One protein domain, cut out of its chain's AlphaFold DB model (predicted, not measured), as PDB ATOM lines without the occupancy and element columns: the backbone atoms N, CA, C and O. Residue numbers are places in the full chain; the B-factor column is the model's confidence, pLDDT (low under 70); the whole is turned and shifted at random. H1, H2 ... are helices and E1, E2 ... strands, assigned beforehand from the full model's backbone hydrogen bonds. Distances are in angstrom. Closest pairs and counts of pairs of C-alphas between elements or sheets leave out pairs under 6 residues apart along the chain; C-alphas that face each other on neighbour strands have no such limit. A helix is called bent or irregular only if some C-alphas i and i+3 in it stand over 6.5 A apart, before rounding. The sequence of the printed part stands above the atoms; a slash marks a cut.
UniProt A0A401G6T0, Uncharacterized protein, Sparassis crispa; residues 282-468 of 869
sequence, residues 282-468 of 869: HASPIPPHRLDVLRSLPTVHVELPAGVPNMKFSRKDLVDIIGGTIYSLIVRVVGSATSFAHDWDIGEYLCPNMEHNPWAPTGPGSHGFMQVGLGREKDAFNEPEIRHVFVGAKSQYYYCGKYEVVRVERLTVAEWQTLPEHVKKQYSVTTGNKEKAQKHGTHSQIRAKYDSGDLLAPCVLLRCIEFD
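Overview. This is residues 282 to 468 of the 869 residues of an uncharacterized protein of Sparassis crispa (UniProt A0A401G6T0). A strongly twisted sheet of four strands, with a long, sharply bent hairpin of E4 and E5 on one side, makes the core, and the small strand pair E1 and E2 sits beside E4. Three helices, H4, H5 and H6, form a cluster at one end of the longest axis, clear of the sheet, while H2 and H3 lie toward the other end and H1 sits near the edge strand E3. The printed part has 187 residues, with six named helices and six named strands in the order H1 H2 E1 H3 E2 E3 E4 E5 H4 H5 H6 E6; the large sheet runs E3 - E6 - E5 - E4 and is antiparallel throughout. The class is mixed, helices and strands, with 90 residues, under half, in named elements. The whole is compact, with a radius of gyration of the C-alphas of 16.7 A and spans of 49 by 38 by 30 A.

Along the chain. In the large sheet, E3 holds residues 368 to 370, E6 residues 459 to 466, 21.5 A long, E5 residues 396 to 408, 27.6 A, and E4 residues 385 to 393, 23.9 A. E4 bends by 56 degrees at residue 388 and E5 by 86 degrees at residue 402. The small sheet has E1, residues 330 to 332, and E2, residues 348 to 350. The helices are H1, residues 288 to 296, 12.2 A long; H2, residues 315 to 321; H3, residues 339 to 343; H4, residues 413 to 418; H5, residues 421 to 434, 19.9 A; and H6, residues 443 to 452, 14.2 A. H1 begins with C-alpha 288 at (-13.149, 40.169, 4.631), E5 begins with C-alpha 396 at (-10.505, 17.641, 21.715), and E6 ends with C-alpha 466 at (4.588, 23.730, 7.550).

Arrangement. From edge to edge of the large sheet the strands' lines turn by 92 degrees. E4 and E5 are a hairpin, with N 387 and O 403 at 2.8 A and N 398 and O 391 at 2.9 A, within hydrogen-bond range. E6 and E5 are antiparallel neighbours, with N 461 and O 406 at 2.8 A. E3 and E6 are antiparallel too, with N 462 and O 368 at 2.8 A. Residues 312 to 313 pair, antiparallel, with residues 397 to 398 of E5. The closest C-alphas of E2 and E4, those of Leu 350 and Val 389, are 4.7 A apart. E1 and E2 are antiparallel neighbours, with N 331 and O 349 at 2.8 A. H2 is on the large sheet but only grazes it, with residues 315 to 318. H2 and H3 are close but not clearly touching, the C-alphas of Ile 321 and Phe 340 being closest at 6.6 A. H1 also only grazes the sheet, with residues 290 to 294; its closest C-alpha pair with E3 is Leu 294 and Gly 368, 6.9 A. H3, H4, H5 and H6 are not on it. H5 and H6 touch at Ser 428 and Arg 447, their closest C-alphas, 5.4 A, at a steep tilt of 66 degrees, opposite ways. H4 and H6 touch, closest at the C-alphas of Val 413 and Asp 451, 6.3 A, at a steep tilt of 68 degrees, only just short of about perpendicular. H4 and H5 are close but not clearly touching, with the C-alphas of Trp 416 and Lys 424 7.8 A apart. In H1, H2, H3, H4, H5 and H6 every O i to N i+4 pair is within hydrogen-bond range.

Size, cuts and confidence. The two C-alphas farthest apart, those of Ala 306 and Gln 438, are 55.0 A apart. The printed part has no cut. The links H1 to H2, E2 to E3 and E3 to E4 are long. The mean pLDDT of the printed part is 90.9; residues 306 to 308 and 436 to 440 are under 70.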
ATOM      1  N   HIS A 282     -17.158  25.355  14.819       87.12
ATOM      2  CA  HIS A 282     -16.932  26.282  15.927       87.12
ATOM      3  C   HIS A 282     -16.293  27.604  15.474       87.12
ATOM      4  O   HIS A 282     -16.131  28.520  16.280       87.12
ATOM      5  N   ALA A 283     -15.938  27.722  14.191       89.38
ATOM      6  CA  ALA A 283     -15.355  28.932  13.634       89.38
ATOM      7  C   ALA A 283     -16.399  30.042  13.472       89.38
ATOM      8  O   ALA A 283     -17.552  29.801  13.106       89.38
ATOM      9  N   SER A 284     -15.975  31.282  13.705       88.62
ATOM     10  CA  SER A 284     -16.772  32.469  13.382       88.62
ATOM     11  C   SER A 284     -16.298  33.090  12.070       88.62
ATOM     12  O   SER A 284     -15.120  32.970  11.738       88.62
ATOM     13  N   PRO A 285     -17.181  33.777  11.323       88.00
ATOM     14  CA  PRO A 285     -16.782  34.468  10.104       88.00
ATOM     15  C   PRO A 285     -15.639  35.449  10.377       88.00
ATOM     16  O   PRO A 285     -15.751  36.298  11.263       88.00
ATOM     17  N   ILE A 286     -14.555  35.320   9.616       91.81
ATOM     18  CA  ILE A 286     -13.431  36.255   9.648       91.81
ATOM     19  C   ILE A 286     -13.807  37.473   8.784       91.81
ATOM     20  O   ILE A 286     -14.358  37.289   7.693       91.81
ATOM     21  N   PRO A 287     -13.548  38.711   9.246       92.19
ATOM     22  CA  PRO A 287     -13.753  39.921   8.456       92.19
ATOM     23  C   PRO A 287     -13.062  39.841   7.081       92.19
ATOM     24  O   PRO A 287     -11.933  39.353   7.020       92.19
ATOM     25  N   PRO A 288     -13.676  40.343   5.989       91.94
ATOM     26  CA  PRO A 288     -13.149  40.169   4.631       91.94
ATOM     27  C   PRO A 288     -11.685  40.588   4.468       91.94
ATOM     28  O   PRO A 288     -10.883  39.794   3.998       91.94
ATOM     29  N   HIS A 289     -11.306  41.765   4.974       91.81
ATOM     30  CA  HIS A 289      -9.932  42.264   4.863       91.81
ATOM     31  C   HIS A 289      -8.897  41.353   5.553       91.81
ATOM     32  O   HIS A 289      -7.814  41.138   5.020       91.81
ATOM     33  N   ARG A 290      -9.228  40.753   6.706       94.44
ATOM     34  CA  ARG A 290      -8.369  39.755   7.365       94.44
ATOM     35  C   ARG A 290      -8.341  38.436   6.610       94.44
ATOM     36  O   ARG A 290      -7.313  37.770   6.579       94.44
ATOM     37  N   LEU A 291      -9.464  38.045   6.015       93.38
ATOM     38  CA  LEU A 291      -9.536  36.844   5.194       93.38
ATOM     39  C   LEU A 291      -8.676  36.982   3.931       93.38
ATOM     40  O   LEU A 291      -8.037  36.013   3.536       93.38
ATOM     41  N   ASP A 292      -8.608  38.175   3.346       93.94
ATOM     42  CA  ASP A 292      -7.745  38.465   2.200       93.94
ATOM     43  C   ASP A 292      -6.261  38.363   2.575       93.94
ATOM     44  O   ASP A 292      -5.490  37.770   1.821       93.94
ATOM     45  N   VAL A 293      -5.878  38.793   3.788       95.25
ATOM     46  CA  VAL A 293      -4.538  38.513   4.337       95.25
ATOM     47  C   VAL A 293      -4.282  37.006   4.369       95.25
ATOM     48  O   VAL A 293      -3.279  36.563   3.822       95.25
ATOM     49  N   LEU A 294      -5.192  36.196   4.926       94.94
ATOM     50  CA  LEU A 294      -5.000  34.737   4.975       94.94
ATOM     51  C   LEU A 294      -4.923  34.094   3.583       94.94
ATOM     52  O   LEU A 294      -4.148  33.164   3.395       94.94
ATOM     53  N   ARG A 295      -5.706  34.581   2.614       93.06
ATOM     54  CA  ARG A 295      -5.700  34.095   1.221       93.06
ATOM     55  C   ARG A 295      -4.434  34.473   0.461       93.06
ATOM     56  O   ARG A 295      -4.080  33.778  -0.483       93.06
ATOM     57  N   SER A 296      -3.782  35.569   0.847       94.31
ATOM     58  CA  SER A 296      -2.512  35.997   0.255       94.31
ATOM     59  C   SER A 296      -1.312  35.166   0.727       94.31
ATOM     60  O   SER A 296      -0.249  35.230   0.113       94.31
ATOM     61  N   LEU A 297      -1.465  34.391   1.807       94.00
ATOM     62  CA  LEU A 297      -0.399  33.553   2.352       94.00
ATOM     63  C   LEU A 297      -0.229  32.246   1.547       94.00
ATOM     64  O   LEU A 297      -1.205  31.727   0.998       94.00
ATOM     65  N   PRO A 298       0.995  31.683   1.485       90.06
ATOM     66  CA  PRO A 298       1.254  30.428   0.781       90.06
ATOM     67  C   PRO A 298       0.426  29.268   1.338       90.06
ATOM     68  O   PRO A 298       0.449  28.997   2.534       90.06
ATOM     69  N   THR A 299      -0.266  28.535   0.464       85.25
ATOM     70  CA  THR A 299      -1.050  27.366   0.883       85.25
ATOM     71  C   THR A 299      -0.129  26.226   1.321       85.25
ATOM     72  O   THR A 299       0.682  25.740   0.534       85.25
ATOM     73  N   VAL A 300      -0.284  25.761   2.562       90.88
ATOM     74  CA  VAL A 300       0.438  24.594   3.086       90.88
ATOM     75  C   VAL A 300      -0.386  23.336   2.816       90.88
ATOM     76  O   VAL A 300      -1.421  23.106   3.444       90.88
ATOM     77  N   HIS A 301       0.065  22.515   1.870       83.75
ATOM     78  CA  HIS A 301      -0.564  21.231   1.568       83.75
ATOM     79  C   HIS A 301      -0.199  20.186   2.627       83.75
ATOM     80  O   HIS A 301       0.973  20.006   2.951       83.75
ATOM     81  N   VAL A 302      -1.206  19.490   3.165       86.25
ATOM     82  CA  VAL A 302      -1.020  18.431   4.166       86.25
ATOM     83  C   VAL A 302      -1.576  17.121   3.631       86.25
ATOM     84  O   VAL A 302      -2.789  16.962   3.497       86.25
ATOM     85  N   GLU A 303      -0.687  16.170   3.364       79.25
ATOM     86  CA  GLU A 303      -1.041  14.808   2.976       79.25
ATOM     87  C   GLU A 303      -0.818  13.874   4.167       79.25
ATOM     88  O   GLU A 303       0.303  13.478   4.478       79.25
ATOM     89  N   LEU A 304      -1.900  13.543   4.873       77.38
ATOM     90  CA  LEU A 304      -1.857  12.500   5.896       77.38
ATOM     91  C   LEU A 304      -1.883  11.117   5.218       77.38
ATOM     92  O   LEU A 304      -2.558  10.965   4.194       77.38
ATOM     93  N   PRO A 305      -1.211  10.092   5.779       70.50
ATOM     94  CA  PRO A 305      -1.241   8.735   5.240       70.50
ATOM     95  C   PRO A 305      -2.676   8.244   4.997       70.50
ATOM     96  O   PRO A 305      -3.558   8.423   5.844       70.50
ATOM     97  N   ALA A 306      -2.911   7.620   3.839       54.34
ATOM     98  CA  ALA A 306      -4.243   7.219   3.394       54.34
ATOM     99  C   ALA A 306      -4.987   6.398   4.467       54.34
ATOM    100  O   ALA A 306      -4.517   5.353   4.911       54.34
ATOM    101  N   GLY A 307      -6.165   6.882   4.876       58.53
ATOM    102  CA  GLY A 307      -7.030   6.215   5.855       58.53
ATOM    103  C   GLY A 307      -6.778   6.571   7.325       58.53
ATOM    104  O   GLY A 307      -7.531   6.103   8.177       58.53
ATOM    105  N   VAL A 308      -5.790   7.417   7.647       63.88
ATOM    106  CA  VAL A 308      -5.543   7.873   9.026       63.88
ATOM    107  C   VAL A 308      -6.105   9.290   9.223       63.88
ATOM    108  O   VAL A 308      -5.538  10.250   8.701       63.88
ATOM    109  N   PRO A 309      -7.216   9.470   9.964       72.44
ATOM    110  CA  PRO A 309      -7.732  10.800  10.278       72.44
ATOM    111  C   PRO A 309      -6.768  11.548  11.204       72.44
ATOM    112  O   PRO A 309      -6.030  10.926  11.970       72.44
ATOM    113  N   ASN A 310      -6.814  12.887  11.189       80.62
ATOM    114  CA  ASN A 310      -6.004  13.674  12.113       80.62
ATOM    115  C   ASN A 310      -6.325  13.274  13.565       80.62
ATOM    116  O   ASN A 310      -7.471  13.374  14.012       80.62
ATOM    117  N   MET A 311      -5.313  12.788  14.277       86.88
ATOM    118  CA  MET A 311      -5.439  12.296  15.632       86.88
ATOM    119  C   MET A 311      -5.908  13.397  16.583       86.88
ATOM    120  O   MET A 311      -5.475  14.549  16.524       86.88
ATOM    121  N   LYS A 312      -6.820  13.005  17.468       90.25
ATOM    122  CA  LYS A 312      -7.377  13.852  18.515       90.25
ATOM    123  C   LYS A 312      -6.589  13.648  19.802       90.25
ATOM    124  O   LYS A 312      -6.346  12.515  20.207       90.25
ATOM    125  N   PHE A 313      -6.265  14.745  20.462       93.38
ATOM    126  CA  PHE A 313      -5.601  14.768  21.757       93.38
ATOM    127  C   PHE A 313      -6.500  15.465  22.772       93.38
ATOM    128  O   PHE A 313      -7.150  16.464  22.461       93.38
ATOM    129  N   SER A 314      -6.534  14.983  24.006       94.25
ATOM    130  CA  SER A 314      -6.990  15.795  25.130       94.25
ATOM    131  C   SER A 314      -5.857  16.715  25.601       94.25
ATOM    132  O   SER A 314      -4.679  16.486  25.324       94.25
ATOM    133  N   ARG A 315      -6.189  17.758  26.373       94.25
ATOM    134  CA  ARG A 315      -5.157  18.590  27.021       94.25
ATOM    135  C   ARG A 315      -4.264  17.774  27.946       94.25
ATOM    136  O   ARG A 315      -3.083  18.075  28.050       94.25
ATOM    137  N   LYS A 316      -4.826  16.749  28.592       93.38
ATOM    138  CA  LYS A 316      -4.071  15.844  29.451       93.38
ATOM    139  C   LYS A 316      -3.069  15.023  28.641       93.38
ATOM    140  O   LYS A 316      -1.929  14.933  29.063       93.38
ATOM    141  N   ASP A 317      -3.461  14.522  27.473       95.19
ATOM    142  CA  ASP A 317      -2.560  13.746  26.612       95.19
ATOM    143  C   ASP A 317      -1.374  14.595  26.151       95.19
ATOM    144  O   ASP A 317      -0.237  14.146  26.199       95.19
ATOM    145  N   LEU A 318      -1.620  15.854  25.770       95.50
ATOM    146  CA  LEU A 318      -0.544  16.776  25.396       95.50
ATOM    147  C   LEU A 318       0.387  17.090  26.573       95.50
ATOM    148  O   LEU A 318       1.586  17.204  26.364       95.50
ATOM    149  N   VAL A 319      -0.135  17.207  27.797       95.50
ATOM    150  CA  VAL A 319       0.704  17.402  28.992       95.50
ATOM    151  C   VAL A 319       1.487  16.137  29.342       95.50
ATOM    152  O   VAL A 319       2.652  16.235  29.700       95.50
ATOM    153  N   ASP A 320       0.885  14.957  29.213       94.44
ATOM    154  CA  ASP A 320       1.558  13.688  29.494       94.44
ATOM    155  C   ASP A 320       2.633  13.373  28.427       94.44
ATOM    156  O   ASP A 320       3.632  12.730  28.743       94.44
ATOM    157  N   ILE A 321       2.451  13.835  27.180       95.62
ATOM    158  CA  ILE A 321       3.405  13.623  26.082       95.62
ATOM    159  C   ILE A 321       4.452  14.728  25.999       95.62
ATOM    160  O   ILE A 321       5.614  14.387  25.880       95.62
ATOM    161  N   ILE A 322       4.078  16.009  26.022       96.38
ATOM    162  CA  ILE A 322       4.965  17.169  25.777       96.38
ATOM    163  C   ILE A 322       5.290  17.913  27.087       96.38
ATOM    164  O   ILE A 322       6.378  18.452  27.260       96.38
ATOM    165  N   GLY A 323       4.359  17.948  28.038       94.00
ATOM    166  CA  GLY A 323       4.513  18.681  29.298       94.00
ATOM    167  C   GLY A 323       3.657  19.944  29.384       94.00
ATOM    168  O   GLY A 323       2.827  20.239  28.525       94.00
ATOM    169  N   GLY A 324       3.851  20.725  30.443       93.44
ATOM    170  CA  GLY A 324       3.180  22.008  30.653       93.44
ATOM    171  C   GLY A 324       1.903  21.912  31.485       93.44
ATOM    172  O   GLY A 324       1.830  21.209  32.489       93.44
ATOM    173  N   THR A 325       0.879  22.681  31.103       92.19
ATOM    174  CA  THR A 325      -0.380  22.802  31.860       92.19
ATOM    175  C   THR A 325      -1.587  22.656  30.946       92.19
ATOM    176  O   THR A 325      -1.527  23.021  29.774       92.19
ATOM    177  N   ILE A 326      -2.717  22.193  31.487       90.31
ATOM    178  CA  ILE A 326      -3.946  21.986  30.705       90.31
ATOM    179  C   ILE A 326      -4.755  23.271  30.454       90.31
ATOM    180  O   ILE A 326      -5.613  23.288  29.573       90.31
ATOM    181  N   TYR A 327      -4.486  24.353  31.189       86.12
ATOM    182  CA  TYR A 327      -5.327  25.561  31.186       86.12
ATOM    183  C   TYR A 327      -4.796  26.699  30.307       86.12
ATOM    184  O   TYR A 327      -5.566  27.559  29.889       86.12
ATOM    185  N   SER A 328      -3.491  26.728  30.034       88.94
ATOM    186  CA  SER A 328      -2.851  27.889  29.399       88.94
ATOM    187  C   SER A 328      -2.986  27.861  27.877       88.94
ATOM    188  O   SER A 328      -2.846  26.804  27.269       88.94
ATOM    189  N   LEU A 329      -3.224  29.020  27.256       92.50
ATOM    190  CA  LEU A 329      -3.213  29.157  25.794       92.50
ATOM    191  C   LEU A 329      -1.780  29.074  25.258       92.50
ATOM    192  O   LEU A 329      -1.525  28.304  24.337       92.50
ATOM    193  N   ILE A 330      -0.859  29.836  25.857       94.62
ATOM    194  CA  ILE A 330       0.586  29.698  25.649       94.62
ATOM    195  C   ILE A 330       1.095  28.719  26.703       94.62
ATOM    196  O   ILE A 330       1.133  29.029  27.895       94.62
ATOM    197  N   VAL A 331       1.415  27.500  26.286       95.50
ATOM    198  CA  VAL A 331       1.846  26.440  27.193       95.50
ATOM    199  C   VAL A 331       3.359  26.452  27.278       95.50
ATOM    200  O   VAL A 331       4.038  26.087  26.324       95.50
ATOM    201  N   ARG A 332       3.879  26.858  28.437       94.12
ATOM    202  CA  ARG A 332       5.307  26.785  28.743       94.12
ATOM    203  C   ARG A 332       5.639  25.423  29.320       94.12
ATOM    204  O   ARG A 332       4.981  25.015  30.278       94.12
ATOM    205  N   VAL A 333       6.645  24.753  28.765       91.62
ATOM    206  CA  VAL A 333       7.018  23.405  29.210       91.62
ATOM    207  C   VAL A 333       8.356  23.338  29.925       91.62
ATOM    208  O   VAL A 333       8.587  22.338  30.573       91.62
ATOM    209  N   VAL A 334       9.171  24.398  29.948       78.62
ATOM    210  CA  VAL A 334      10.548  24.398  30.503       78.62
ATOM    211  C   VAL A 334      10.716  23.704  31.872       78.62
ATOM    212  O   VAL A 334      11.719  23.041  32.089       78.62
ATOM    213  N   GLY A 335       9.763  23.826  32.806       78.56
ATOM    214  CA  GLY A 335       9.841  23.175  34.131       78.56
ATOM    215  C   GLY A 335       9.154  21.806  34.242       78.56
ATOM    216  O   GLY A 335       9.116  21.216  35.317       78.56
ATOM    217  N   SER A 336       8.543  21.339  33.163       88.62
ATOM    218  CA  SER A 336       7.692  20.146  33.081       88.62
ATOM    219  C   SER A 336       7.896  19.403  31.758       88.62
ATOM    220  O   SER A 336       7.002  18.676  31.329       88.62
ATOM    221  N   ALA A 337       9.001  19.684  31.070       89.31
ATOM    222  CA  ALA A 337       9.285  19.171  29.748       89.31
ATOM    223  C   ALA A 337       9.482  17.667  29.880       89.31
ATOM    224  O   ALA A 337      10.174  17.180  30.774       89.31
ATOM    225  N   THR A 338       8.784  16.918  29.042       93.75
ATOM    226  CA  THR A 338       9.007  15.481  28.931       93.75
ATOM    227  C   THR A 338      10.233  15.219  28.062       93.75
ATOM    228  O   THR A 338      10.687  16.104  27.337       93.75
ATOM    229  N   SER A 339      10.726  13.978  28.057       90.56
ATOM    230  CA  SER A 339      11.773  13.563  27.112       90.56
ATOM    231  C   SER A 339      11.387  13.895  25.668       90.56
ATOM    232  O   SER A 339      12.177  14.474  24.940       90.56
ATOM    233  N   PHE A 340      10.122  13.669  25.300       94.12
ATOM    234  CA  PHE A 340       9.601  14.035  23.987       94.12
ATOM    235  C   PHE A 340       9.716  15.542  23.700       94.12
ATOM    236  O   PHE A 340      10.034  15.923  22.583       94.12
ATOM    237  N   ALA A 341       9.469  16.425  24.671       93.81
ATOM    238  CA  ALA A 341       9.664  17.858  24.446       93.81
ATOM    239  C   ALA A 341      11.139  18.240  24.284       93.81
ATOM    240  O   ALA A 341      11.426  19.129  23.490       93.81
ATOM    241  N   HIS A 342      12.059  17.569  24.982       92.44
ATOM    242  CA  HIS A 342      13.497  17.774  24.792       92.44
ATOM    243  C   HIS A 342      13.972  17.292  23.418       92.44
ATOM    244  O   HIS A 342      14.653  18.043  22.725       92.44
ATOM    245  N   ASP A 343      13.540  16.102  22.989       92.81
ATOM    246  CA  ASP A 343      13.902  15.511  21.692       92.81
ATOM    247  C   ASP A 343      13.487  16.398  20.504       92.81
ATOM    248  O   ASP A 343      14.117  16.382  19.449       92.81
ATOM    249  N   TRP A 344      12.418  17.178  20.680       93.69
ATOM    250  CA  TRP A 344      11.849  18.060  19.658       93.69
ATOM    251  C   TRP A 344      12.099  19.556  19.917       93.69
ATOM    252  O   TRP A 344      11.494  20.388  19.242       93.69
ATOM    253  N   ASP A 345      12.962  19.901  20.882       92.94
ATOM    254  CA  ASP A 345      13.292  21.279  21.300       92.94
ATOM    255  C   ASP A 345      12.055  22.175  21.529       92.94
ATOM    256  O   ASP A 345      11.952  23.330  21.107       92.94
ATOM    257  N   ILE A 346      11.044  21.624  22.200       93.94
ATOM    258  CA  ILE A 346       9.816  22.347  22.521       93.94
ATOM    259  C   ILE A 346       9.986  23.010  23.881       93.94
ATOM    260  O   ILE A 346       9.836  22.369  24.913       93.94
ATOM    261  N   GLY A 347      10.236  24.322  23.895       93.19
ATOM    262  CA  GLY A 347      10.191  25.139  25.119       93.19
ATOM    263  C   GLY A 347       8.790  25.671  25.446       93.19
ATOM    264  O   GLY A 347       8.397  25.785  26.615       93.19
ATOM    265  N   GLU A 348       8.003  25.966  24.410       95.50
ATOM    266  CA  GLU A 348       6.627  26.432  24.521       95.50
ATOM    267  C   GLU A 348       5.798  26.070  23.268       95.50
ATOM    268  O   GLU A 348       6.307  26.073  22.149       95.50
ATOM    269  N   TYR A 349       4.494  25.835  23.425       97.31
ATOM    270  CA  TYR A 349       3.569  25.551  22.316       97.31
ATOM    271  C   TYR A 349       2.198  26.206  22.535       97.31
ATOM    272  O   TYR A 349       1.879  26.650  23.641       97.31
ATOM    273  N   LEU A 350       1.378  26.308  21.486       97.94
ATOM    274  CA  LEU A 350       0.081  26.989  21.549       97.94
ATOM    275  C   LEU A 350      -1.092  26.015  21.556       97.94
ATOM    276  O   LEU A 350      -1.125  25.051  20.791       97.94
ATOM    277  N   CYS A 351      -2.087  26.308  22.390       96.88
ATOM    278  CA  CYS A 351      -3.343  25.567  22.479       96.88
ATOM    279  C   CYS A 351      -4.579  26.480  22.454       96.88
ATOM    280  O   CYS A 351      -5.327  26.526  23.438       96.88
ATOM    281  N   PRO A 352      -4.819  27.235  21.364       96.31
ATOM    282  CA  PRO A 352      -6.049  28.000  21.228       96.31
ATOM    283  C   PRO A 352      -7.260  27.061  21.167       96.31
ATOM    284  O   PRO A 352      -7.273  26.054  20.458       96.31
ATOM    285  N   ASN A 353      -8.306  27.417  21.904       94.25
ATOM    286  CA  ASN A 353      -9.599  26.750  21.829       94.25
ATOM    287  C   ASN A 353     -10.589  27.637  21.063       94.25
ATOM    288  O   ASN A 353     -10.692  28.828  21.365       94.25
ATOM    289  N   MET A 354     -11.315  27.058  20.107       93.31
ATOM    290  CA  MET A 354     -12.257  27.742  19.215       93.31
ATOM    291  C   MET A 354     -13.381  28.469  19.962       93.31
ATOM    292  O   MET A 354     -13.860  29.489  19.481       93.31
ATOM    293  N   GLU A 355     -13.766  28.008  21.158       90.62
ATOM    294  CA  GLU A 355     -14.767  28.686  22.003       90.62
ATOM    295  C   GLU A 355     -14.274  30.030  22.565       90.62
ATOM    296  O   GLU A 355     -15.068  30.847  23.018       90.62
ATOM    297  N   HIS A 356     -12.962  30.277  22.520       91.19
ATOM    298  CA  HIS A 356     -12.337  31.527  22.961       91.19
ATOM    299  C   HIS A 356     -11.688  32.292  21.805       91.19
ATOM    300  O   HIS A 356     -11.628  33.516  21.833       91.19
ATOM    301  N   ASN A 357     -11.182  31.563  20.807       95.06
ATOM    302  CA  ASN A 357     -10.461  32.077  19.648       95.06
ATOM    303  C   ASN A 357     -11.101  31.507  18.377       95.06
ATOM    304  O   ASN A 357     -10.546  30.598  17.758       95.06
ATOM    305  N   PRO A 358     -12.280  32.006  17.976       95.00
ATOM    306  CA  PRO A 358     -13.063  31.409  16.896       95.00
ATOM    307  C   PRO A 358     -12.480  31.656  15.494       95.00
ATOM    308  O   PRO A 358     -13.070  31.221  14.506       95.00
ATOM    309  N   TRP A 359     -11.360  32.377  15.399       96.19
ATOM    310  CA  TRP A 359     -10.606  32.613  14.163       96.19
ATOM    311  C   TRP A 359      -9.311  31.792  14.086       96.19
ATOM    312  O   TRP A 359      -8.525  31.992  13.159       96.19
ATOM    313  N   ALA A 360      -9.071  30.889  15.043       97.00
ATOM    314  CA  ALA A 360      -7.919  29.998  15.011       97.00
ATOM    315  C   ALA A 360      -8.000  29.025  13.810       97.00
ATOM    316  O   ALA A 360      -9.091  28.808  13.270       97.00
ATOM    317  N   PRO A 361      -6.868  28.434  13.378       95.81
ATOM    318  CA  PRO A 361      -6.824  27.500  12.258       95.81
ATOM    319  C   PRO A 361      -7.883  26.399  12.342       95.81
ATOM    320  O   PRO A 361      -8.005  25.697  13.344       95.81
ATOM    321  N   THR A 362      -8.640  26.209  11.265       92.00
ATOM    322  CA  THR A 362      -9.735  25.227  11.229       92.00
ATOM    323  C   THR A 362      -9.290  23.809  10.873       92.00
ATOM    324  O   THR A 362     -10.129  22.913  10.764       92.00
ATOM    325  N   GLY A 363      -7.992  23.590  10.677       90.00
ATOM    326  CA  GLY A 363      -7.419  22.289  10.364       90.00
ATOM    327  C   GLY A 363      -5.920  22.357  10.055       90.00
ATOM    328  O   GLY A 363      -5.336  23.443  10.065       90.00
ATOM    329  N   PRO A 364      -5.297  21.199   9.776       91.56
ATOM    330  CA  PRO A 364      -3.899  21.102   9.361       91.56
ATOM    331  C   PRO A 364      -3.550  22.056   8.220       91.56
ATOM    332  O   PRO A 364      -4.307  22.166   7.257       91.56
ATOM    333  N   GLY A 365      -2.417  22.749   8.333       91.69
ATOM    334  CA  GLY A 365      -1.902  23.623   7.275       91.69
ATOM    335  C   GLY A 365      -2.621  24.971   7.126       91.69
ATOM    336  O   GLY A 365      -2.137  25.840   6.411       91.69
ATOM    337  N   SER A 366      -3.763  25.178   7.788       94.19
ATOM    338  CA  SER A 366      -4.576  26.389   7.612       94.19
ATOM    339  C   SER A 366      -4.020  27.578   8.401       94.19
ATOM    340  O   SER A 366      -3.662  27.440   9.561       94.19
ATOM    341  N   HIS A 367      -4.013  28.781   7.830       97.38
ATOM    342  CA  HIS A 367      -3.696  30.000   8.587       97.38
ATOM    343  C   HIS A 367      -4.884  30.451   9.460       97.38
ATOM    344  O   HIS A 367      -6.019  30.006   9.270       97.38
ATOM    345  N   GLY A 368      -4.647  31.359  10.407       97.06
ATOM    346  CA  GLY A 368      -5.718  31.914  11.238       97.06
ATOM    347  C   GLY A 368      -5.283  33.105  12.082       97.06
ATOM    348  O   GLY A 368      -4.181  33.621  11.937       97.06
ATOM    349  N   PHE A 369      -6.148  33.527  12.998       97.69
ATOM    350  CA  PHE A 369      -5.876  34.578  13.978       97.69
ATOM    351  C   PHE A 369      -6.253  34.110  15.380       97.69
ATOM    352  O   PHE A 369      -7.145  33.281  15.554       97.69
ATOM    353  N   MET A 370      -5.629  34.688  16.402       95.88
ATOM    354  CA  MET A 370      -6.058  34.474  17.784       95.88
ATOM    355  C   MET A 370      -6.012  35.767  18.596       95.88
ATOM    356  O   MET A 370      -5.206  36.665  18.338       95.88
ATOM    357  N   GLN A 371      -6.907  35.876  19.574       94.44
ATOM    358  CA  GLN A 371      -6.997  37.017  20.474       94.44
ATOM    359  C   GLN A 371      -6.151  36.744  21.726       94.44
ATOM    360  O   GLN A 371      -6.597  36.102  22.678       94.44
ATOM    361  N   VAL A 372      -4.914  37.251  21.733       91.00
ATOM    362  CA  VAL A 372      -3.949  37.095  22.836       91.00
ATOM    363  C   VAL A 372      -3.193  38.397  23.105       91.00
ATOM    364  O   VAL A 372      -2.928  39.188  22.194       91.00
ATOM    365  N   GLY A 373      -2.786  38.600  24.356       84.50
ATOM    366  CA  GLY A 373      -1.985  39.759  24.757       84.50
ATOM    367  C   GLY A 373      -2.529  40.502  25.969       84.50
ATOM    368  O   GLY A 373      -2.561  41.726  25.960       84.50
ATOM    369  N   LEU A 374      -3.003  39.778  26.985       89.62
ATOM    370  CA  LEU A 374      -3.500  40.364  28.232       89.62
ATOM    371  C   LEU A 374      -2.621  39.929  29.411       89.62
ATOM    372  O   LEU A 374      -2.119  38.800  29.452       89.62
ATOM    373  N   GLY A 375      -2.481  40.796  30.410       87.56
ATOM    374  CA  GLY A 375      -1.727  40.538  31.635       87.56
ATOM    375  C   GLY A 375      -0.252  40.248  31.360       87.56
ATOM    376  O   GLY A 375       0.453  41.050  30.758       87.56
ATOM    377  N   ARG A 376       0.230  39.076  31.799       84.94
ATOM    378  CA  ARG A 376       1.632  38.650  31.603       84.94
ATOM    379  C   ARG A 376       2.008  38.428  30.133       84.94
ATOM    380  O   ARG A 376       3.189  38.380  29.824       84.94
ATOM    381  N   GLU A 377       1.021  38.283  29.251       87.50
ATOM    382  CA  GLU A 377       1.221  38.011  27.821       87.50
ATOM    383  C   GLU A 377       1.131  39.286  26.970       87.50
ATOM    384  O   GLU A 377       1.150  39.193  25.748       87.50
ATOM    385  N   LYS A 378       0.996  40.472  27.584       87.25
ATOM    386  CA  LYS A 378       0.765  41.746  26.878       87.25
ATOM    387  C   LYS A 378       1.799  42.057  25.786       87.25
ATOM    388  O   LYS A 378       1.425  42.600  24.751       87.25
ATOM    389  N   ASP A 379       3.046  41.642  26.003       86.81
ATOM    390  CA  ASP A 379       4.176  41.880  25.098       86.81
ATOM    391  C   ASP A 379       4.530  40.636  24.257       86.81
ATOM    392  O   ASP A 379       5.499  40.649  23.504       86.81
ATOM    393  N   ALA A 380       3.757  39.547  24.371       89.06
ATOM    394  CA  ALA A 380       4.013  38.323  23.614       89.06
ATOM    395  C   ALA A 380       3.797  38.550  22.111       89.06
ATOM    396  O   ALA A 380       2.805  39.190  21.719       89.06
ATOM    397  N   PHE A 381       4.677  37.966  21.292       95.50
ATOM    398  CA  PHE A 381       4.640  38.002  19.825       95.50
ATOM    399  C   PHE A 381       4.800  39.394  19.197       95.50
ATOM    400  O   PHE A 381       4.407  39.595  18.049       95.50
ATOM    401  N   ASN A 382       5.326  40.378  19.940       91.88
ATOM    402  CA  ASN A 382       5.728  41.661  19.350       91.88
ATOM    403  C   ASN A 382       6.811  41.449  18.282       91.88
ATOM    404  O   ASN A 382       6.774  42.085  17.232       91.88
ATOM    405  N   GLU A 383       7.719  40.514  18.548       91.50
ATOM    406  CA  GLU A 383       8.620  39.930  17.563       91.50
ATOM    407  C   GLU A 383       8.022  38.605  17.057       91.50
ATOM    408  O   GLU A 383       7.375  37.901  17.840       91.50
ATOM    409  N   PRO A 384       8.181  38.257  15.767       94.56
ATOM    410  CA  PRO A 384       7.705  36.980  15.244       94.56
ATOM    411  C   PRO A 384       8.370  35.788  15.946       94.56
ATOM    412  O   PRO A 384       9.594  35.698  16.009       94.56
ATOM    413  N   GLU A 385       7.568  34.837  16.428       95.38
ATOM    414  CA  GLU A 385       8.053  33.621  17.096       95.38
ATOM    415  C   GLU A 385       7.518  32.362  16.406       95.38
ATOM    416  O   GLU A 385       6.364  32.325  15.978       95.38
ATOM    417  N   ILE A 386       8.312  31.288  16.345       97.44
ATOM    418  CA  ILE A 386       7.888  30.016  15.741       97.44
ATOM    419  C   ILE A 386       7.385  29.054  16.819       97.44
ATOM    420  O   ILE A 386       8.109  28.752  17.764       97.44
ATOM    421  N   ARG A 387       6.157  28.538  16.677       97.12
ATOM    422  CA  ARG A 387       5.506  27.646  17.654       97.12
ATOM    423  C   ARG A 387       4.751  26.495  16.990       97.12
ATOM    424  O   ARG A 387       4.101  26.675  15.962       97.12
ATOM    425  N   HIS A 388       4.734  25.332  17.639       97.75
ATOM    426  CA  HIS A 388       3.769  24.274  17.323       97.75
ATOM    427  C   HIS A 388       2.371  24.663  17.828       97.75
ATOM    428  O   HIS A 388       2.223  25.134  18.960       97.75
ATOM    429  N   VAL A 389       1.339  24.469  16.999       98.06
ATOM    430  CA  VAL A 389      -0.039  24.893  17.303       98.06
ATOM    431  C   VAL A 389      -0.997  23.707  17.310       98.06
ATOM    432  O   VAL A 389      -1.108  22.952  16.339       98.06
ATOM    433  N   PHE A 390      -1.748  23.595  18.403       97.56
ATOM    434  CA  PHE A 390      -2.814  22.622  18.592       97.56
ATOM    435  C   PHE A 390      -4.142  23.348  18.771       97.56
ATOM    436  O   PHE A 390      -4.360  24.001  19.789       97.56
ATOM    437  N   VAL A 391      -5.052  23.236  17.811       97.12
ATOM    438  CA  VAL A 391      -6.353  23.907  17.906       97.12
ATOM    439  C   VAL A 391      -7.379  22.943  18.471       97.12
ATOM    440  O   VAL A 391      -7.500  21.809  18.005       97.12
ATOM    441  N   GLY A 392      -8.107  23.389  19.492       94.62
ATOM    442  CA  GLY A 392      -9.137  22.586  20.137       94.62
ATOM    443  C   GLY A 392     -10.541  23.135  19.982       94.62
ATOM    444  O   GLY A 392     -10.750  24.338  19.889       94.62
ATOM    445  N   ALA A 393     -11.520  22.242  20.023       90.75
ATOM    446  CA  ALA A 393     -12.918  22.577  20.248       90.75
ATOM    447  C   ALA A 393     -13.478  21.588  21.274       90.75
ATOM    448  O   ALA A 393     -13.228  20.381  21.192       90.75
ATOM    449  N   LYS A 394     -14.201  22.098  22.280       83.06
ATOM    450  CA  LYS A 394     -14.534  21.336  23.493       83.06
ATOM    451  C   LYS A 394     -13.244  20.795  24.148       83.06
ATOM    452  O   LYS A 394     -12.294  21.551  24.347       83.06
ATOM    453  N   SER A 395     -13.186  19.496  24.446       84.94
ATOM    454  CA  SER A 395     -12.036  18.822  25.073       84.94
ATOM    455  C   SER A 395     -11.110  18.097  24.081       84.94
ATOM    456  O   SER A 395     -10.256  17.328  24.518       84.94
ATOM    457  N   GLN A 396     -11.280  18.306  22.769       91.44
ATOM    458  CA  GLN A 396     -10.505  17.641  21.715       91.44
ATOM    459  C   GLN A 396      -9.634  18.654  20.971       91.44
ATOM    460  O   GLN A 396     -10.136  19.682  20.523       91.44
ATOM    461  N   TYR A 397      -8.345  18.349  20.845       94.94
ATOM    462  CA  TYR A 397      -7.316  19.171  20.216       94.94
ATOM    463  C   TYR A 397      -6.676  18.423  19.055       94.94
ATOM    464  O   TYR A 397      -6.460  17.214  19.127       94.94
ATOM    465  N   TYR A 398      -6.344  19.161  18.006       94.88
ATOM    466  CA  TYR A 398      -5.736  18.645  16.791       94.88
ATOM    467  C   TYR A 398      -4.442  19.392  16.521       94.88
ATOM    468  O   TYR A 398      -4.414  20.624  16.566       94.88
ATOM    469  N   TYR A 399      -3.380  18.657  16.203       96.06
ATOM    470  CA  TYR A 399      -2.169  19.287  15.696       96.06
ATOM    471  C   TYR A 399      -2.475  19.929  14.341       96.06
ATOM    472  O   TYR A 399      -3.043  19.279  13.459       96.06
ATOM    473  N   CYS A 400      -2.152  21.216  14.206       95.06
ATOM    474  CA  CYS A 400      -2.439  21.993  13.001       95.06
ATOM    475  C   CYS A 400      -1.175  22.370  12.219       95.06
ATOM    476  O   CYS A 400      -1.302  22.843  11.090       95.06
ATOM    477  N   GLY A 401       0.019  22.171  12.793       95.88
ATOM    478  CA  GLY A 401       1.312  22.472  12.170       95.88
ATOM    479  C   GLY A 401       2.229  23.352  13.027       95.88
ATOM    480  O   GLY A 401       1.966  23.603  14.211       95.88
ATOM    481  N   LYS A 402       3.299  23.835  12.394       97.19
ATOM    482  CA  LYS A 402       4.283  24.779  12.930       97.19
ATOM    483  C   LYS A 402       4.021  26.156  12.325       97.19
ATOM    484  O   LYS A 402       3.871  26.291  11.112       97.19
ATOM    485  N   TYR A 403       3.900  27.168  13.175       98.25
ATOM    486  CA  TYR A 403       3.421  28.493  12.799       98.25
ATOM    487  C   TYR A 403       4.429  29.547  13.207       98.25
ATOM    488  O   TYR A 403       4.957  29.495  14.313       98.25
ATOM    489  N   GLU A 404       4.617  30.540  12.352       97.81
ATOM    490  CA  GLU A 404       5.118  31.833  12.783       97.81
ATOM    491  C   GLU A 404       3.944  32.636  13.356       97.81
ATOM    492  O   GLU A 404       2.870  32.742  12.750       97.81
ATOM    493  N   VAL A 405       4.138  33.163  14.557       98.00
ATOM    494  CA  VAL A 405       3.132  33.868  15.341       98.00
ATOM    495  C   VAL A 405       3.594  35.305  15.496       98.00
ATOM    496  O   VAL A 405       4.635  35.558  16.097       98.00
ATOM    497  N   VAL A 406       2.819  36.243  14.956       96.31
ATOM    498  CA  VAL A 406       3.194  37.661  14.917       96.31
ATOM    499  C   VAL A 406       2.034  38.549  15.341       96.31
ATOM    500  O   VAL A 406       0.879  38.320  14.966       96.31
ATOM    501  N   ARG A 407       2.323  39.576  16.139       96.12
ATOM    502  CA  ARG A 407       1.329  40.566  16.545       96.12
ATOM    503  C   ARG A 407       0.887  41.416  15.364       96.12
ATOM    504  O   ARG A 407       1.691  41.894  14.575       96.12
ATOM    505  N   VAL A 408      -0.425  41.609  15.277       96.06
ATOM    506  CA  VAL A 408      -1.067  42.433  14.250       96.06
ATOM    507  C   VAL A 408      -1.954  43.480  14.909       96.06
ATOM    508  O   VAL A 408      -2.098  43.528  16.135       96.06
ATOM    509  N   GLU A 409      -2.561  44.325  14.082       94.88
ATOM    510  CA  GLU A 409      -3.510  45.340  14.523       94.88
ATOM    511  C   GLU A 409      -4.588  44.731  15.425       94.88
ATOM    512  O   GLU A 409      -5.122  43.640  15.176       94.88
ATOM    513  N   ARG A 410      -4.888  45.451  16.508       96.31
ATOM    514  CA  ARG A 410      -5.952  45.088  17.447       96.31
ATOM    515  C   ARG A 410      -7.298  45.089  16.726       96.31
ATOM    516  O   ARG A 410      -7.466  45.794  15.735       96.31
ATOM    517  N   LEU A 411      -8.257  44.321  17.237       95.38
ATOM    518  CA  LEU A 411      -9.589  44.268  16.637       95.38
ATOM    519  C   LEU A 411     -10.233  45.652  16.676       95.38
ATOM    520  O   LEU A 411     -10.329  46.261  17.742       95.38
ATOM    521  N   THR A 412     -10.723  46.105  15.527       94.94
ATOM    522  CA  THR A 412     -11.596  47.279  15.456       94.94
ATOM    523  C   THR A 412     -12.950  46.981  16.107       94.94
ATOM    524  O   THR A 412     -13.323  45.822  16.304       94.94
ATOM    525  N   VAL A 413     -13.739  48.019  16.395       94.31
ATOM    526  CA  VAL A 413     -15.097  47.852  16.946       94.31
ATOM    527  C   VAL A 413     -15.974  47.001  16.021       94.31
ATOM    528  O   VAL A 413     -16.672  46.102  16.482       94.31
ATOM    529  N   ALA A 414     -15.900  47.225  14.705       92.62
ATOM    530  CA  ALA A 414     -16.668  46.454  13.730       92.62
ATOM    531  C   ALA A 414     -16.301  44.963  13.771       92.62
ATOM    532  O   ALA A 414     -17.181  44.105  13.776       92.62
ATOM    533  N   GLU A 415     -15.007  44.655  13.857       94.75
ATOM    534  CA  GLU A 415     -14.506  43.287  13.972       94.75
ATOM    535  C   GLU A 415     -14.899  42.636  15.294       94.75
ATOM    536  O   GLU A 415     -15.376  41.501  15.306       94.75
ATOM    537  N   TRP A 416     -14.765  43.366  16.399       94.69
ATOM    538  CA  TRP A 416     -15.209  42.923  17.713       94.69
ATOM    539  C   TRP A 416     -16.686  42.524  17.693       94.69
ATOM    540  O   TRP A 416     -17.035  41.450  18.181       94.69
ATOM    541  N   GLN A 417     -17.551  43.314  17.047       91.38
ATOM    542  CA  GLN A 417     -18.975  42.993  16.955       91.38
ATOM    543  C   GLN A 417     -19.284  41.726  16.145       91.38
ATOM    544  O   GLN A 417     -20.343  41.131  16.348       91.38
ATOM    545  N   THR A 418     -18.371  41.263  15.282       90.50
ATOM    546  CA  THR A 418     -18.546  39.986  14.569       90.50
ATOM    547  C   THR A 418     -18.310  38.754  15.447       90.50
ATOM    548  O   THR A 418     -18.745  37.660  15.075       90.50
ATOM    549  N   LEU A 419     -17.664  38.909  16.611       92.38
ATOM    550  CA  LEU A 419     -17.418  37.806  17.535       92.38
ATOM    551  C   LEU A 419     -18.715  37.357  18.238       92.38
ATOM    552  O   LEU A 419     -19.559  38.193  18.583       92.38
ATOM    553  N   PRO A 420     -18.879  36.052  18.522       93.00
ATOM    554  CA  PRO A 420     -20.029  35.546  19.263       93.00
ATOM    555  C   PRO A 420     -20.156  36.151  20.664       93.00
ATOM    556  O   PRO A 420     -19.169  36.446  21.336       93.00
ATOM    557  N   GLU A 421     -21.390  36.257  21.155       92.56
ATOM    558  CA  GLU A 421     -21.678  36.908  22.439       92.56
ATOM    559  C   GLU A 421     -20.983  36.234  23.635       92.56
ATOM    560  O   GLU A 421     -20.463  36.914  24.521       92.56
ATOM    561  N   HIS A 422     -20.898  34.899  23.634       91.31
ATOM    562  CA  HIS A 422     -20.187  34.153  24.677       91.31
ATOM    563  C   HIS A 422     -18.678  34.454  24.680       91.31
ATOM    564  O   HIS A 422     -18.114  34.662  25.755       91.31
ATOM    565  N   VAL A 423     -18.054  34.574  23.500       93.44
ATOM    566  CA  VAL A 423     -16.630  34.925  23.345       93.44
ATOM    567  C   VAL A 423     -16.378  36.313  23.914       93.44
ATOM    568  O   VAL A 423     -15.512  36.488  24.768       93.44
ATOM    569  N   LYS A 424     -17.184  37.302  23.513       94.62
ATOM    570  CA  LYS A 424     -17.049  38.686  23.984       94.62
ATOM    571  C   LYS A 424     -17.234  38.800  25.502       94.62
ATOM    572  O   LYS A 424     -16.470  39.499  26.177       94.62
ATOM    573  N   LYS A 425     -18.214  38.082  26.073       92.62
ATOM    574  CA  LYS A 425     -18.427  37.994  27.530       92.62
ATOM    575  C   LYS A 425     -17.199  37.415  28.231       92.62
ATOM    576  O   LYS A 425     -16.701  38.009  29.187       92.62
ATOM    577  N   GLN A 426     -16.684  36.289  27.751       91.75
ATOM    578  CA  GLN A 426     -15.556  35.608  28.375       91.75
ATOM    579  C   GLN A 426     -14.237  36.372  28.236       91.75
ATOM    580  O   GLN A 426     -13.442  36.420  29.178       91.75
ATOM    581  N   TYR A 427     -14.023  37.035  27.104       93.88
ATOM    582  CA  TYR A 427     -12.871  37.904  26.891       93.88
ATOM    583  C   TYR A 427     -12.893  39.115  27.837       93.88
ATOM    584  O   TYR A 427     -11.868  39.477  28.418       93.88
ATOM    585  N   SER A 428     -14.076  39.687  28.088       93.19
ATOM    586  CA  SER A 428     -14.257  40.786  29.049       93.19
ATOM    587  C   SER A 428     -13.959  40.348  30.491       93.19
ATOM    588  O   SER A 428     -13.280  41.063  31.228       93.19
ATOM    589  N   VAL A 429     -14.394  39.142  30.884       91.38
ATOM    590  CA  VAL A 429     -14.026  38.526  32.176       91.38
ATOM    591  C   VAL A 429     -12.513  38.317  32.264       91.38
ATOM    592  O   VAL A 429     -11.881  38.681  33.255       91.38
ATOM    593  N   THR A 430     -11.906  37.781  31.205       90.12
ATOM    594  CA  THR A 430     -10.458  37.534  31.142       90.12
ATOM    595  C   THR A 430      -9.662  38.830  31.265       90.12
ATOM    596  O   THR A 430      -8.677  38.871  31.998       90.12
ATOM    597  N   THR A 431     -10.121  39.902  30.618       91.69
ATOM    598  CA  THR A 431      -9.542  41.245  30.742       91.69
ATOM    599  C   THR A 431      -9.601  41.729  32.191       91.69
ATOM    600  O   THR A 431      -8.575  42.124  32.735       91.69
ATOM    601  N   GLY A 432     -10.755  41.624  32.862       89.62
ATOM    602  CA  GLY A 432     -10.889  42.014  34.273       89.62
ATOM    603  C   GLY A 432      -9.949  41.244  35.208       89.62
ATOM    604  O   GLY A 432      -9.332  41.835  36.097       89.62
ATOM    605  N   ASN A 433      -9.787  39.942  34.959       87.56
ATOM    606  CA  ASN A 433      -8.899  39.077  35.733       87.56
ATOM    607  C   ASN A 433      -7.411  39.378  35.486       87.56
ATOM    608  O   ASN A 433      -6.622  39.373  36.430       87.56
ATOM    609  N   LYS A 434      -7.011  39.624  34.230       85.94
ATOM    610  CA  LYS A 434      -5.599  39.765  33.832       85.94
ATOM    611  C   LYS A 434      -5.058  41.201  33.922       85.94
ATOM    612  O   LYS A 434      -3.876  41.359  34.207       85.94
ATOM    613  N   GLU A 435      -5.888  42.230  33.747       82.69
ATOM    614  CA  GLU A 435      -5.474  43.652  33.710       82.69
ATOM    615  C   GLU A 435      -5.706  44.411  35.037       82.69
ATOM    616  O   GLU A 435      -5.603  45.635  35.087       82.69
ATOM    617  N   LYS A 436      -5.985  43.689  36.138       65.88
ATOM    618  CA  LYS A 436      -6.426  44.219  37.446       65.88
ATOM    619  C   LYS A 436      -7.711  45.059  37.315       65.88
ATOM    620  O   LYS A 436      -7.674  46.251  37.013       65.88
ATOM    621  N   ALA A 437      -8.856  44.449  37.635       55.25
ATOM    622  CA  ALA A 437     -10.203  45.036  37.544       55.25
ATOM    623  C   ALA A 437     -10.345  46.491  38.056       55.25
ATOM    624  O   ALA A 437     -11.133  47.258  37.502       55.25
ATOM    625  N   GLN A 438      -9.547  46.906  39.051       52.78
ATOM    626  CA  GLN A 438      -9.550  48.269  39.602       52.78
ATOM    627  C   GLN A 438      -9.267  49.381  38.570       52.78
ATOM    628  O   GLN A 438      -9.701  50.505  38.795       52.78
ATOM    629  N   LYS A 439      -8.600  49.100  37.437       61.91
ATOM    630  CA  LYS A 439      -8.362  50.106  36.380       61.91
ATOM    631  C   LYS A 439      -9.514  50.273  35.387       61.91
ATOM    632  O   LYS A 439      -9.653  51.343  34.799       61.91
ATOM    633  N   HIS A 440     -10.329  49.239  35.169       67.31
ATOM    634  CA  HIS A 440     -11.275  49.222  34.045       67.31
ATOM    635  C   HIS A 440     -12.748  49.071  34.437       67.31
ATOM    636  O   HIS A 440     -13.595  49.406  33.605       67.31
ATOM    637  N   GLY A 441     -13.052  48.687  35.681       79.44
ATOM    638  CA  GLY A 441     -14.415  48.559  36.200       79.44
ATOM    639  C   GLY A 441     -14.916  47.111  36.254       79.44
ATOM    640  O   GLY A 441     -14.141  46.159  36.182       79.44
ATOM    641  N   THR A 442     -16.230  46.935  36.404       86.94
ATOM    642  CA  THR A 442     -16.896  45.620  36.398       86.94
ATOM    643  C   THR A 442     -16.823  44.954  35.018       86.94
ATOM    644  O   THR A 442     -16.623  45.625  34.008       86.94
ATOM    645  N   HIS A 443     -17.051  43.636  34.925       87.81
ATOM    646  CA  HIS A 443     -17.038  42.926  33.633       87.81
ATOM    647  C   HIS A 443     -18.010  43.518  32.599       87.81
ATOM    648  O   HIS A 443     -17.700  43.528  31.411       87.81
ATOM    649  N   SER A 444     -19.153  44.049  33.048       87.25
ATOM    650  CA  SER A 444     -20.117  44.738  32.180       87.25
ATOM    651  C   SER A 444     -19.559  46.063  31.646       87.25
ATOM    652  O   SER A 444     -19.674  46.358  30.461       87.25
ATOM    653  N   GLN A 445     -18.858  46.829  32.490       90.25
ATOM    654  CA  GLN A 445     -18.199  48.075  32.082       90.25
ATOM    655  C   GLN A 445     -17.021  47.822  31.135       90.25
ATOM    656  O   GLN A 445     -16.840  48.555  30.168       90.25
ATOM    657  N   ILE A 446     -16.237  46.768  31.376       92.81
ATOM    658  CA  ILE A 446     -15.168  46.338  30.465       92.81
ATOM    659  C   ILE A 446     -15.758  45.944  29.111       92.81
ATOM    660  O   ILE A 446     -15.228  46.341  28.076       92.81
ATOM    661  N   ARG A 447     -16.874  45.207  29.111       93.75
ATOM    662  CA  ARG A 447     -17.566  44.843  27.877       93.75
ATOM    663  C   ARG A 447     -18.027  46.081  27.107       93.75
ATOM    664  O   ARG A 447     -17.718  46.190  25.926       93.75
ATOM    665  N   ALA A 448     -18.664  47.030  27.789       93.12
ATOM    666  CA  ALA A 448     -19.092  48.287  27.184       93.12
ATOM    667  C   ALA A 448     -17.921  49.070  26.563       93.12
ATOM    668  O   ALA A 448     -18.085  49.634  25.490       93.12
ATOM    669  N   LYS A 449     -16.733  49.045  27.183       94.31
ATOM    670  CA  LYS A 449     -15.515  49.675  26.639       94.31
ATOM    671  C   LYS A 449     -14.995  49.010  25.364       94.31
ATOM    672  O   LYS A 449     -14.495  49.700  24.485       94.31
ATOM    673  N   TYR A 450     -15.088  47.684  25.246       95.69
ATOM    674  CA  TYR A 450     -14.782  47.017  23.975       95.69
ATOM    675  C   TYR A 450     -15.851  47.306  22.914       95.69
ATOM    676  O   TYR A 450     -15.526  47.484  21.743       95.69
ATOM    677  N   ASP A 451     -17.122  47.394  23.321       94.69
ATOM    678  CA  ASP A 451     -18.226  47.718  22.416       94.69
ATOM    679  C   ASP A 451     -18.168  49.176  21.914       94.69
ATOM    680  O   ASP A 451     -18.551  49.424  20.771       94.69
ATOM    681  N   SER A 452     -17.663  50.120  22.723       94.75
ATOM    682  CA  SER A 452     -17.447  51.529  22.347       94.75
ATOM    683  C   SER A 452     -16.134  51.776  21.596       94.75
ATOM    684  O   SER A 452     -16.024  52.768  20.879       94.75
ATOM    685  N   GLY A 453     -15.149  50.888  21.750       93.38
ATOM    686  CA  GLY A 453     -13.799  51.045  21.200       93.38
ATOM    687  C   GLY A 453     -12.795  51.729  22.130       93.38
ATOM    688  O   GLY A 453     -11.644  51.902  21.738       93.38
ATOM    689  N   ASP A 454     -13.179  52.055  23.368       92.31
ATOM    690  CA  ASP A 454     -12.248  52.541  24.402       92.31
ATOM    691  C   ASP A 454     -11.189  51.489  24.768       92.31
ATOM    692  O   ASP A 454     -10.088  51.811  25.219       92.31
ATOM    693  N   LEU A 455     -11.529  50.210  24.592       93.06
ATOM    694  CA  LEU A 455     -10.595  49.094  24.618       93.06
ATOM    695  C   LEU A 455     -10.640  48.370  23.274       93.06
ATOM    696  O   LEU A 455     -11.708  48.101  22.734       93.06
ATOM    697  N   LEU A 456      -9.468  47.996  22.763       94.38
ATOM    698  CA  LEU A 456      -9.329  47.207  21.541       94.38
ATOM    699  C   LEU A 456      -8.638  45.893  21.880       94.38
ATOM    700  O   LEU A 456      -7.603  45.910  22.550       94.38
ATOM    701  N   ALA A 457      -9.204  44.772  21.432       94.25
ATOM    702  CA  ALA A 457      -8.709  43.443  21.772       94.25
ATOM    703  C   ALA A 457      -7.392  43.135  21.027       94.25
ATOM    704  O   ALA A 457      -7.373  43.150  19.792       94.25
ATOM    705  N   PRO A 458      -6.292  42.846  21.748       95.50
ATOM    706  CA  PRO A 458      -5.055  42.317  21.181       95.50
ATOM    707  C   PRO A 458      -5.267  41.126  20.234       95.50
ATOM    708  O   PRO A 458      -6.020  40.205  20.552       95.50
ATOM    709  N   CYS A 459      -4.571  41.126  19.093       96.38
ATOM    710  CA  CYS A 459      -4.671  40.079  18.079       96.38
ATOM    711  C   CYS A 459      -3.297  39.700  17.523       96.38
ATOM    712  O   CYS A 459      -2.401  40.540  17.429       96.38
ATOM    713  N   VAL A 460      -3.143  38.432  17.151       97.50
ATOM    714  CA  VAL A 460      -1.955  37.909  16.470       97.50
ATOM    715  C   VAL A 460      -2.377  37.073  15.262       97.50
ATOM    716  O   VAL A 460      -3.435  36.432  15.277       97.50
ATOM    717  N   LEU A 461      -1.552  37.098  14.221       97.94
ATOM    718  CA  LEU A 461      -1.659  36.259  13.034       97.94
ATOM    719  C   LEU A 461      -0.922  34.940  13.281       97.94
ATOM    720  O   LEU A 461       0.205  34.929  13.771       97.94
ATOM    721  N   LEU A 462      -1.570  33.836  12.923       98.25
ATOM    722  CA  LEU A 462      -1.013  32.491  12.919       98.25
ATOM    723  C   LEU A 462      -0.718  32.105  11.466       98.25
ATOM    724  O   LEU A 462      -1.598  31.615  10.748       98.25
ATOM    725  N   ARG A 463       0.532  32.305  11.037       97.62
ATOM    726  CA  ARG A 463       1.012  31.933   9.705       97.62
ATOM    727  C   ARG A 463       1.614  30.530   9.745       97.62
ATOM    728  O   ARG A 463       2.745  30.352  10.178       97.62
ATOM    729  N   CYS A 464       0.844  29.532   9.309       97.31
ATOM    730  CA  CYS A 464       1.361  28.181   9.090       97.31
ATOM    731  C   CYS A 464       2.589  28.219   8.163       97.31
ATOM    732  O   CYS A 464       2.498  28.747   7.057       97.31
ATOM    733  N   ILE A 465       3.713  27.690   8.639       96.38
ATOM    734  CA  ILE A 465       4.949  27.522   7.866       96.38
ATOM    735  C   ILE A 465       4.907  26.150   7.194       96.38
ATOM    736  O   ILE A 465       5.108  26.029   5.991       96.38
ATOM    737  N   GLU A 466       4.611  25.120   7.987       95.19
ATOM    738  CA  GLU A 466       4.588  23.730   7.550       95.19
ATOM    739  C   GLU A 466       3.721  22.865   8.471       95.19
ATOM    740  O   GLU A 466       3.463  23.200   9.634       95.19
ATOM    741  N   PHE A 467       3.307  21.703   7.970       94.69
ATOM    742  CA  PHE A 467       2.813  20.619   8.810       94.69
ATOM    743  C   PHE A 467       3.943  19.616   9.025       94.69
ATOM    744  O   PHE A 467       4.189  18.766   8.174       94.69
ATOM    745  N   ASP A 468       4.645  19.737  10.152       94.19
ATOM    746  CA  ASP A 468       5.760  18.850  10.491       94.19
ATOM    747  C   ASP A 468       5.263  17.408  10.702       94.19
ATOM    748  O   ASP A 468       4.778  17.038  11.777       94.19
TER     749      ASP A 468